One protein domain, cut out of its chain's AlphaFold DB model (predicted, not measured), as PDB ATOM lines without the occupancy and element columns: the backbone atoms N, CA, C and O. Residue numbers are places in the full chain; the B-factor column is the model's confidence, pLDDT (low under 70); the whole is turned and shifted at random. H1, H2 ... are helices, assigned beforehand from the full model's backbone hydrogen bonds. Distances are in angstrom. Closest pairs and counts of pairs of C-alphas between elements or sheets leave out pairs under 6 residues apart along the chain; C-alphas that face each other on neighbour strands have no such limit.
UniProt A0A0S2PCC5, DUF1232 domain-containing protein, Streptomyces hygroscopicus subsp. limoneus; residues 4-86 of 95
ATOM      1  N   THR A   4     102.226 192.091 168.873       88.31
ATOM      2  CA  THR A   4     103.668 191.901 169.082       88.31
ATOM      3  C   THR A   4     104.122 190.487 168.727       88.31
ATOM      4  O   THR A   4     105.120 190.313 168.032       88.31
ATOM      5  N   THR A   5     103.378 189.467 169.157       89.12
ATOM      6  CA  THR A   5     103.669 188.064 168.835       89.12
ATOM      7  C   THR A   5     103.554 187.821 167.333       89.12
ATOM      8  O   THR A   5     104.424 187.182 166.749       89.12
ATOM      9  N   THR A   6     102.532 188.385 166.688       88.38
ATOM     10  CA  THR A   6     102.351 188.301 165.233       88.38
ATOM     11  C   THR A   6     103.523 188.943 164.482       88.38
ATOM     12  O   THR A   6     104.064 188.333 163.562       88.38
ATOM     13  N   LEU A   7     103.976 190.129 164.903       88.19
ATOM     14  CA  LEU A   7     105.131 190.806 164.302       88.19
ATOM     15  C   LEU A   7     106.433 190.014 164.474       88.19
ATOM     16  O   LEU A   7     107.207 189.907 163.525       88.19
ATOM     17  N   LEU A   8     106.659 189.417 165.648       90.12
ATOM     18  CA  LEU A   8     107.836 188.578 165.898       90.12
ATOM     19  C   LEU A   8     107.851 187.330 165.015       90.12
ATOM     20  O   LEU A   8     108.892 186.981 164.464       90.12
ATOM     21  N   VAL A   9     106.700 186.679 164.838       90.44
ATOM     22  CA  VAL A   9     106.580 185.512 163.954       90.44
ATOM     23  C   VAL A   9     106.853 185.904 162.504       90.44
ATOM     24  O   VAL A   9     107.627 185.230 161.830       90.44
ATOM     25  N   ILE A  10     106.287 187.019 162.033       85.00
ATOM     26  CA  ILE A  10     106.542 187.525 160.677       85.00
ATOM     27  C   ILE A  10     108.034 187.818 160.487       85.00
ATOM     28  O   ILE A  10     108.627 187.352 159.515       85.00
ATOM     29  N   ALA A  11     108.662 188.528 161.426       82.00
ATOM     30  CA  ALA A  11     110.085 188.850 161.360       82.00
ATOM     31  C   ALA A  11     110.963 187.586 161.334       82.00
ATOM     32  O   ALA A  11     111.900 187.503 160.540       82.00
ATOM     33  N   ALA A  12     110.632 186.579 162.146       85.94
ATOM     34  CA  ALA A  12     111.349 185.308 162.176       85.94
ATOM     35  C   ALA A  12     111.228 184.542 160.849       85.94
ATOM     36  O   ALA A  12     112.227 184.035 160.336       85.94
ATOM     37  N   VAL A  13     110.029 184.495 160.260       86.75
ATOM     38  CA  VAL A  13     109.793 183.842 158.963       86.75
ATOM     39  C   VAL A  13     110.560 184.555 157.852       86.75
ATOM     40  O   VAL A  13     111.252 183.902 157.071       86.75
ATOM     41  N   VAL A  14     110.500 185.887 157.805       82.50
ATOM     42  CA  VAL A  14     111.257 186.686 156.829       82.50
ATOM     43  C   VAL A  14     112.759 186.435 156.980       82.50
ATOM     44  O   VAL A  14     113.433 186.148 155.992       82.50
ATOM     45  N   GLY A  15     113.279 186.453 158.211       81.88
ATOM     46  CA  GLY A  15     114.683 186.151 158.490       81.88
ATOM     47  C   GLY A  15     115.101 184.759 158.010       81.88
ATOM     48  O   GLY A  15     116.148 184.609 157.381       81.88
ATOM     49  N   ALA A  16     114.266 183.742 158.235       78.06
ATOM     50  CA  ALA A  16     114.540 182.375 157.797       78.06
ATOM     51  C   ALA A  16     114.572 182.245 156.263       78.06
ATOM     52  O   ALA A  16     115.438 181.556 155.712       78.06
ATOM     53  N   VAL A  17     113.668 182.934 155.559       78.88
ATOM     54  CA  VAL A  17     113.646 182.961 154.088       78.88
ATOM     55  C   VAL A  17     114.914 183.614 153.546       78.88
ATOM     56  O   VAL A  17     115.587 183.023 152.699       78.88
ATOM     57  N   LEU A  18     115.285 184.785 154.069       78.50
ATOM     58  CA  LEU A  18     116.501 185.493 153.663       78.50
ATOM     59  C   LEU A  18     117.754 184.642 153.892       78.50
ATOM     60  O   LEU A  18     118.585 184.512 152.992       78.50
ATOM     61  N   LEU A  19     117.855 183.992 155.054       75.94
ATOM     62  CA  LEU A  19     118.964 183.094 155.368       75.94
ATOM     63  C   LEU A  19     119.050 181.930 154.370       75.94
ATOM     64  O   LEU A  19     120.130 181.601 153.879       75.94
ATOM     65  N   THR A  20     117.909 181.332 154.029       73.56
ATOM     66  CA  THR A  20     117.839 180.222 153.069       73.56
ATOM     67  C   THR A  20     118.309 180.653 151.679       73.56
ATOM     68  O   THR A  20     119.110 179.957 151.048       73.56
ATOM     69  N   VAL A  21     117.862 181.822 151.210       76.62
ATOM     70  CA  VAL A  21     118.286 182.396 149.924       76.62
ATOM     71  C   VAL A  21     119.792 182.665 149.919       76.62
ATOM     72  O   VAL A  21     120.482 182.245 148.987       76.62
ATOM     73  N   ALA A  22     120.323 183.283 150.977       72.69
ATOM     74  CA  ALA A  22     121.749 183.577 151.110       72.69
ATOM     75  C   ALA A  22     122.606 182.303 151.056       72.69
ATOM     76  O   ALA A  22     123.573 182.223 150.292       72.69
ATOM     77  N   VAL A  23     122.218 181.258 151.796       78.12
ATOM     78  CA  VAL A  23     122.901 179.955 151.760       78.12
ATOM     79  C   VAL A  23     122.831 179.335 150.361       78.12
ATOM     80  O   VAL A  23     123.842 178.842 149.855       78.12
ATOM     81  N   GLY A  24     121.676 179.394 149.694       77.62
ATOM     82  CA  GLY A  24     121.508 178.885 148.331       77.62
ATOM     83  C   GLY A  24     122.433 179.574 147.322       77.62
ATOM     84  O   GLY A  24     123.112 178.909 146.531       77.62
ATOM     85  N   LEU A  25     122.522 180.901 147.389       75.44
ATOM     86  CA  LEU A  25     123.419 181.702 146.558       75.44
ATOM     87  C   LEU A  25     124.893 181.397 146.846       75.44
ATOM     88  O   LEU A  25     125.680 181.249 145.908       75.44
ATOM     89  N   LEU A  26     125.259 181.198 148.114       73.31
ATOM     90  CA  LEU A  26     126.626 180.865 148.508       73.31
ATOM     91  C   LEU A  26     127.030 179.506 147.940       73.31
ATOM     92  O   LEU A  26     128.098 179.356 147.341       73.31
ATOM     93  N   VAL A  27     126.146 178.516 148.063       79.69
ATOM     94  CA  VAL A  27     126.346 177.186 147.482       79.69
ATOM     95  C   VAL A  27     126.476 177.281 145.963       79.69
ATOM     96  O   VAL A  27     127.375 176.656 145.393       79.69
ATOM     97  N   ARG A  28     125.635 178.080 145.295       78.56
ATOM     98  CA  ARG A  28     125.692 178.286 143.840       78.56
ATOM     99  C   ARG A  28     127.018 178.917 143.412       78.56
ATOM    100  O   ARG A  28     127.636 178.423 142.470       78.56
ATOM    101  N   LEU A  29     127.495 179.926 144.138       72.50
ATOM    102  CA  LEU A  29     128.765 180.608 143.886       72.50
ATOM    103  C   LEU A  29     129.966 179.666 144.079       72.50
ATOM    104  O   LEU A  29     130.850 179.578 143.221       72.50
ATOM    105  N   VAL A  30     129.974 178.891 145.169       74.69
ATOM    106  CA  VAL A  30     131.008 177.879 145.434       74.69
ATOM    107  C   VAL A  30     131.001 176.797 144.355       74.69
ATOM    108  O   VAL A  30     132.067 176.410 143.872       74.69
ATOM    109  N   ARG A  31     129.821 176.312 143.949       75.81
ATOM    110  CA  ARG A  31     129.685 175.306 142.885       75.81
ATOM    111  C   ARG A  31     130.181 175.844 141.549       75.81
ATOM    112  O   ARG A  31     131.030 175.196 140.946       75.81
ATOM    113  N   ALA A  32     129.749 177.035 141.138       70.00
ATOM    114  CA  ALA A  32     130.196 177.675 139.901       70.00
ATOM    115  C   ALA A  32     131.724 177.819 139.864       70.00
ATOM    116  O   ALA A  32     132.371 177.418 138.896       70.00
ATOM    117  N   ARG A  33     132.332 178.276 140.965       65.69
ATOM    118  CA  ARG A  33     133.791 178.366 141.071       65.69
ATOM    119  C   ARG A  33     134.479 177.005 141.025       65.69
ATOM    120  O   ARG A  33     135.530 176.882 140.400       65.69
ATOM    121  N   ARG A  34     133.923 175.978 141.676       70.94
ATOM    122  CA  ARG A  34     134.462 174.608 141.602       70.94
ATOM    123  C   ARG A  34     134.420 174.077 140.167       70.94
ATOM    124  O   ARG A  34     135.400 173.472 139.745       70.94
ATOM    125  N   THR A  35     133.352 174.342 139.418       69.44
ATOM    126  CA  THR A  35     133.221 173.944 138.008       69.44
ATOM    127  C   THR A  35     134.235 174.665 137.121       69.44
ATOM    128  O   THR A  35     134.955 174.010 136.375       69.44
ATOM    129  N   LEU A  36     134.384 175.984 137.270       69.38
ATOM    130  CA  LEU A  36     135.354 176.778 136.500       69.38
ATOM    131  C   LEU A  36     136.808 176.371 136.783       69.38
ATOM    132  O   LEU A  36     137.602 176.253 135.856       69.38
ATOM    133  N   ARG A  37     137.152 176.082 138.049       68.25
ATOM    134  CA  ARG A  37     138.486 175.566 138.410       68.25
ATOM    135  C   ARG A  37     138.760 174.183 137.825       68.25
ATOM    136  O   ARG A  37     139.890 173.913 137.442       68.25
ATOM    137  N   ARG A  38     137.750 173.307 137.775       68.56
ATOM    138  CA  ARG A  38     137.873 171.979 137.145       68.56
ATOM    139  C   ARG A  38     138.035 172.077 135.630       68.56
ATOM    140  O   ARG A  38     138.726 171.250 135.059       68.56
ATOM    141  N   ALA A  39     137.443 173.093 135.009       74.38
ATOM    142  CA  ALA A  39     137.561 173.358 133.579       74.38
ATOM    143  C   ALA A  39     138.896 174.020 133.170       74.38
ATOM    144  O   ALA A  39     139.074 174.330 131.999       74.38
ATOM    145  N   GLY A  40     139.826 174.264 134.106       64.12
ATOM    146  CA  GLY A  40     141.145 174.836 133.799       64.12
ATOM    147  C   GLY A  40     141.127 176.310 133.376       64.12
ATOM    148  O   GLY A  40     142.158 176.844 132.977       64.12
ATOM    149  N   LEU A  41     139.977 176.983 133.481       59.03
ATOM    150  CA  LEU A  41     139.847 178.400 133.156       59.03
ATOM    151  C   LEU A  41     140.638 179.242 134.169       59.03
ATOM    152  O   LEU A  41     140.594 178.936 135.369       59.03
ATOM    153  N   PRO A  42     141.334 180.310 133.731       59.72
ATOM    154  CA  PRO A  42     142.066 181.202 134.619       59.72
ATOM    155  C   PRO A  42     141.086 181.867 135.586       59.72
ATOM    156  O   PRO A  42     140.425 182.857 135.286       59.72
ATOM    157  N   THR A  43     140.950 181.289 136.777       60.69
ATOM    158  CA  THR A  43     140.149 181.888 137.834       60.69
ATOM    159  C   THR A  43     140.939 183.059 138.387       60.69
ATOM    160  O   THR A  43     141.992 182.841 138.990       60.69
ATOM    161  N   GLY A  44     140.435 184.273 138.166       63.56
ATOM    162  CA  GLY A  44     140.998 185.509 138.700       63.56
ATOM    163  C   GLY A  44     141.227 185.483 140.222       63.56
ATOM    164  O   GLY A  44     140.898 184.511 140.918       63.56
ATOM    165  N   PRO A  45     141.826 186.549 140.770       62.84
ATOM    166  CA  PRO A  45     142.386 186.533 142.112       62.84
ATOM    167  C   PRO A  45     141.345 186.219 143.200       62.84
ATOM    168  O   PRO A  45     140.197 186.660 143.184       62.84
ATOM    169  N   ARG A  46     141.769 185.412 144.183       60.97
ATOM    170  CA  ARG A  46     140.907 184.760 145.191       60.97
ATOM    171  C   ARG A  46     140.173 185.761 146.100       60.97
ATOM    172  O   ARG A  46     139.180 185.368 146.707       60.97
ATOM    173  N   TRP A  47     140.634 187.013 146.168       52.00
ATOM    174  CA  TRP A  47     140.029 188.094 146.952       52.00
ATOM    175  C   TRP A  47     138.710 188.599 146.353       52.00
ATOM    176  O   TRP A  47     137.806 188.910 147.114       52.00
ATOM    177  N   VAL A  48     138.538 188.570 145.024       66.25
ATOM    178  CA  VAL A  48     137.276 188.967 144.363       66.25
ATOM    179  C   VAL A  48     136.143 188.009 144.740       66.25
ATOM    180  O   VAL A  48     135.014 188.416 144.992       66.25
ATOM    181  N   PHE A  49     136.463 186.719 144.857       63.72
ATOM    182  CA  PHE A  49     135.513 185.704 145.310       63.72
ATOM    183  C   PHE A  49     135.114 185.899 146.775       63.72
ATOM    184  O   PHE A  49     133.939 185.789 147.100       63.72
ATOM    185  N   TRP A  50     136.073 186.206 147.653       56.47
ATOM    186  CA  TRP A  50     135.770 186.534 149.047       56.47
ATOM    187  C   TRP A  50     135.012 187.856 149.182       56.47
ATOM    188  O   TRP A  50     134.137 187.936 150.031       56.47
ATOM    189  N   GLY A  51     135.265 188.833 148.306       65.38
ATOM    190  CA  GLY A  51     134.472 190.055 148.184       65.38
ATOM    191  C   GLY A  51     133.018 189.762 147.820       65.38
ATOM    192  O   GLY A  51     132.126 190.238 148.505       65.38
ATOM    193  N   ALA A  52     132.766 188.900 146.829       64.44
ATOM    194  CA  ALA A  52     131.411 188.481 146.453       64.44
ATOM    195  C   ALA A  52     130.712 187.649 147.544       64.44
ATOM    196  O   ALA A  52     129.515 187.793 147.761       64.44
ATOM    197  N   VAL A  53     131.453 186.792 148.256       63.19
ATOM    198  CA  VAL A  53     130.929 186.047 149.415       63.19
ATOM    199  C   VAL A  53     130.603 186.997 150.570       63.19
ATOM    200  O   VAL A  53     129.555 186.849 151.189       63.19
ATOM    201  N   ALA A  54     131.455 187.988 150.841       63.28
ATOM    202  CA  ALA A  54     131.201 189.012 151.848       63.28
ATOM    203  C   ALA A  54     129.984 189.878 151.477       63.28
ATOM    204  O   ALA A  54     129.131 190.091 152.328       63.28
ATOM    205  N   TYR A  55     129.849 190.279 150.209       56.94
ATOM    206  CA  TYR A  55     128.689 191.022 149.689       56.94
ATOM    207  C   TYR A  55     127.385 190.217 149.734       56.94
ATOM    208  O   TYR A  55     126.307 190.776 149.862       56.94
ATOM    209  N   LEU A  56     127.475 188.891 149.623       60.00
ATOM    210  CA  LEU A  56     126.316 188.010 149.709       60.00
ATOM    211  C   LEU A  56     125.836 187.811 151.155       60.00
ATOM    212  O   LEU A  56     124.639 187.679 151.401       60.00
ATOM    213  N   VAL A  57     126.773 187.725 152.102       58.16
ATOM    214  CA  VAL A  57     126.483 187.533 153.533       58.16
ATOM    215  C   VAL A  57     126.116 188.853 154.212       58.16
ATOM    216  O   VAL A  57     125.408 188.839 155.214       58.16
ATOM    217  N   LEU A  58     126.564 189.982 153.661       49.34
ATOM    218  CA  LEU A  58     126.193 191.321 154.093       49.34
ATOM    219  C   LEU A  58     125.106 191.862 153.147       49.34
ATOM    220  O   LEU A  58     125.442 192.469 152.131       49.34
ATOM    221  N   PRO A  59     123.804 191.664 153.437       45.72
ATOM    222  CA  PRO A  59     122.729 192.256 152.660       45.72
ATOM    223  C   PRO A  59     122.643 193.742 153.013       45.72
ATOM    224  O   PRO A  59     121.672 194.207 153.602       45.72
ATOM    225  N   THR A  60     123.658 194.522 152.658       43.19
ATOM    226  CA  THR A  60     123.408 195.937 152.397       43.19
ATOM    227  C   THR A  60     122.489 196.097 151.193       43.19
ATOM    228  O   THR A  60     121.849 197.123 151.104       43.19
ATOM    229  N   ASP A  61     122.292 195.062 150.370       48.19
ATOM    230  CA  ASP A  61     121.354 195.042 149.236       48.19
ATOM    231  C   ASP A  61     119.871 194.814 149.627       48.19
ATOM    232  O   ASP A  61     119.068 194.296 148.854       48.19
ATOM    233  N   LEU A  62     119.489 195.186 150.857       43.75
ATOM    234  CA  LEU A  62     118.094 195.533 151.178       43.75
ATOM    235  C   LEU A  62     117.939 197.014 151.572       43.75
ATOM    236  O   LEU A  62     116.822 197.464 151.826       43.75
ATOM    237  N   LEU A  63     119.034 197.783 151.572       38.56
ATOM    238  CA  LEU A  63     119.024 199.239 151.513       38.56
ATOM    239  C   LEU A  63     119.618 199.664 150.161       38.56
ATOM    240  O   LEU A  63     120.556 199.043 149.669       38.56
ATOM    241  N   PRO A  64     119.046 200.691 149.523       41.38
ATOM    242  CA  PRO A  64     119.464 201.107 148.202       41.38
ATOM    243  C   PRO A  64     120.900 201.630 148.304       41.38
ATOM    244  O   PRO A  64     121.340 202.010 149.391       41.38
ATOM    245  N   ASP A  65     121.628 201.599 147.192       50.81
ATOM    246  CA  ASP A  65     122.942 202.227 147.010       50.81
ATOM    247  C   ASP A  65     123.161 203.414 147.986       50.81
ATOM    248  O   ASP A  65     122.262 204.253 148.093       50.81
ATOM    249  N   PRO A  66     124.286 203.519 148.732       51.03
ATOM    250  CA  PRO A  66     124.540 204.660 149.623       51.03
ATOM    251  C   PRO A  66     124.337 206.026 148.947       51.03
ATOM    252  O   PRO A  66     124.022 206.996 149.630       51.03
ATOM    253  N   VAL A  67     124.445 206.090 147.618       55.75
ATOM    254  CA  VAL A  67     124.110 207.267 146.803       55.75
ATOM    255  C   VAL A  67     122.599 207.571 146.796       55.75
ATOM    256  O   VAL A  67     122.183 208.714 146.942       55.75
ATOM    257  N   TYR A  68     121.749 206.548 146.724       54.09
ATOM    258  CA  TYR A  68     120.295 206.682 146.602       54.09
ATOM    259  C   TYR A  68     119.613 207.213 147.876       54.09
ATOM    260  O   TYR A  68     118.581 207.879 147.798       54.09
ATOM    261  N   LEU A  69     120.155 206.903 149.066       62.06
ATOM    262  CA  LEU A  69     119.643 207.449 150.332       62.06
ATOM    263  C   LEU A  69     119.912 208.951 150.458       62.06
ATOM    264  O   LEU A  69     119.068 209.663 151.006       62.06
ATOM    265  N   ASP A  70     121.049 209.423 149.941       72.19
ATOM    266  CA  ASP A  70     121.370 210.850 149.894       72.19
ATOM    267  C   ASP A  70     120.395 211.578 148.955       72.19
ATOM    268  O   ASP A  70     119.727 212.522 149.371       72.19
ATOM    269  N   ASP A  71     120.168 211.047 147.749       73.62
ATOM    270  CA  ASP A  71     119.229 211.626 146.777       73.62
ATOM    271  C   ASP A  71     117.777 211.673 147.291       73.62
ATOM    272  O   ASP A  71     117.084 212.680 147.124       73.62
ATOM    273  N   ILE A  72     117.298 210.616 147.965       73.69
ATOM    274  CA  ILE A  72     115.965 210.604 148.594       73.69
ATOM    275  C   ILE A  72     115.902 211.602 149.757       73.69
ATOM    276  O   ILE A  72     114.897 212.302 149.907       73.69
ATOM    277  N   GLY A  73     116.953 211.699 150.574       78.56
ATOM    278  CA  GLY A  73     117.042 212.673 151.662       78.56
ATOM    279  C   GLY A  73     116.989 214.111 151.148       78.56
ATOM    280  O   GLY A  73     116.200 214.922 151.645       78.56
ATOM    281  N   VAL A  74     117.753 214.403 150.096       83.62
ATOM    282  CA  VAL A  74     117.765 215.689 149.391       83.62
ATOM    283  C   VAL A  74     116.399 215.979 148.764       83.62
ATOM    284  O   VAL A  74     115.874 217.081 148.934       83.62
ATOM    285  N   LEU A  75     115.757 214.996 148.122       88.38
ATOM    286  CA  LEU A  75     114.424 215.146 147.529       88.38
ATOM    287  C   LEU A  75     113.349 215.435 148.589       88.38
ATOM    288  O   LEU A  75     112.523 216.334 148.414       88.38
ATOM    289  N   LEU A  76     113.358 214.706 149.708       90.00
ATOM    290  CA  LEU A  76     112.426 214.926 150.816       90.00
ATOM    291  C   LEU A  76     112.654 216.290 151.480       90.00
ATOM    292  O   LEU A  76     111.685 216.986 151.801       90.00
ATOM    293  N   LEU A  77     113.913 216.708 151.643       87.75
ATOM    294  CA  LEU A  77     114.271 218.026 152.163       87.75
ATOM    295  C   LEU A  77     113.818 219.151 151.220       87.75
ATOM    296  O   LEU A  77     113.233 220.133 151.684       87.75
ATOM    297  N   ALA A  78     114.005 218.989 149.910       87.94
ATOM    298  CA  ALA A  78     113.535 219.927 148.893       87.94
ATOM    299  C   ALA A  78     112.003 220.041 148.904       87.94
ATOM    300  O   ALA A  78     111.458 221.142 148.967       87.94
ATOM    301  N   LEU A  79     111.284 218.917 148.960       87.19
ATOM    302  CA  LEU A  79     109.822 218.911 149.075       87.19
ATOM    303  C   LEU A  79     109.324 219.554 150.376       87.19
ATOM    304  O   LEU A  79     108.245 220.153 150.388       87.19
ATOM    305  N   ARG A  80     110.070 219.425 151.481       86.31
ATOM    306  CA  ARG A  80     109.763 220.120 152.739       86.31
ATOM    307  C   ARG A  80     109.972 221.625 152.602       86.31
ATOM    308  O   ARG A  80     109.115 222.387 153.039       86.31
ATOM    309  N   SER A  81     111.069 222.041 151.974       82.06
ATOM    310  CA  SER A  81     111.371 223.451 151.708       82.06
ATOM    311  C   SER A  81     110.305 224.100 150.824       82.06
ATOM    312  O   SER A  81     109.773 225.144 151.186       82.06
ATOM    313  N   LEU A  82     109.885 223.437 149.742       81.50
ATOM    314  CA  LEU A  82     108.827 223.926 148.851       81.50
ATOM    315  C   LEU A  82     107.467 224.047 149.553       81.50
ATOM    316  O   LEU A  82     106.715 224.984 149.294       81.50
ATOM    317  N   ARG A  83     107.146 223.125 150.471       80.06
ATOM    318  CA  ARG A  83     105.925 223.208 151.289       80.06
ATOM    319  C   ARG A  83     105.984 224.331 152.320       80.06
ATOM    320  O   ARG A  83     104.974 224.992 152.527       80.06
ATOM    321  N   ALA A  84     107.142 224.553 152.938       76.06
ATOM    322  CA  ALA A  84     107.355 225.642 153.891       76.06
ATOM    323  C   ALA A  84     107.385 227.019 153.209       76.06
ATOM    324  O   ALA A  84     106.958 228.007 153.795       76.06
ATOM    325  N   ALA A  85     107.853 227.076 151.961       67.75
ATOM    326  CA  ALA A  85     107.885 228.282 151.147       67.75
ATOM    327  C   ALA A  85     106.525 228.634 150.529       67.75
ATOM    328  O   ALA A  85     106.414 229.698 149.927       67.75
ATOM    329  N   ARG A  86     105.498 227.776 150.654       68.75
ATOM    330  CA  ARG A  86     104.144 228.089 150.190       68.75
ATOM    331  C   ARG A  86     103.530 229.112 151.151       68.75
ATOM    332  O   ARG A  86     103.196 228.735 152.276       68.75
TER     333      ARG A  86
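AT A GLANCE: This is residues 4 to 86 of the 95 residues of the protein "DUF1232 domain-containing protein" of Streptomyces hygroscopicus subsp. limoneus (UniProt A0A0S2PCC5). One long helix, H1, and the shorter H2, which folds back beside part of it, make a lopsided helical hairpin, and from there a third helix, H3, runs off as a separate arm. The first part of H1, residues 4 to 17, and H3 stick out as two free arms with open space between them, in a flat outline with few contacts. The printed part has 83 residues with three named helices, in the order H1, H2, H3, and no named strand; the class is all helix. It is extended, with a radius of gyration of the C-alphas of 20.6 A and spans of 67 by 39 by 14 A.

HOW THE PARTS SIT: H1, residues 4 to 38, touches H2, residues 46 to 57, and the two form a helical hairpin. They run opposite ways at a shallow tilt of 19 degrees. Their closest C-alphas, those of Ala 22 and Leu 56, are 6.5 A apart. H1 touches H2 with residues 22 to 26 alone, and H2 touches H1 with residues 53 to 57 alone. H3, residues 66 to 84, is apart from both H1 and H2. Every O i to N i+4 pair is within hydrogen-bond range in H1 and H2, and 14 of 15 are in H3.

IN THESE COORDINATES: H1 begins at C-alpha 4, (103.668, 191.901, 169.082), and ends at C-alpha 38, (137.873, 171.979, 137.145), 50.9 A away. H2 measures 16.9 A from first to last C-alpha. H3 measures 27.5 A and ends at C-alpha 84, (107.355, 225.642, 153.891).

THE WHOLE: The two C-alphas farthest apart, those of Gly 40 and Arg 86, are 66.9 A from each other. The printed part has no cut, and both links, H1 to H2 and H2 to H3, are short. Residues 4 to 17, 35 to 40 and 60 to 86 stand free. The mean pLDDT of the printed part is 70.7; it is under 70 at residue 33 and residues 35 to 38, 40 to 69 and 85 to 86.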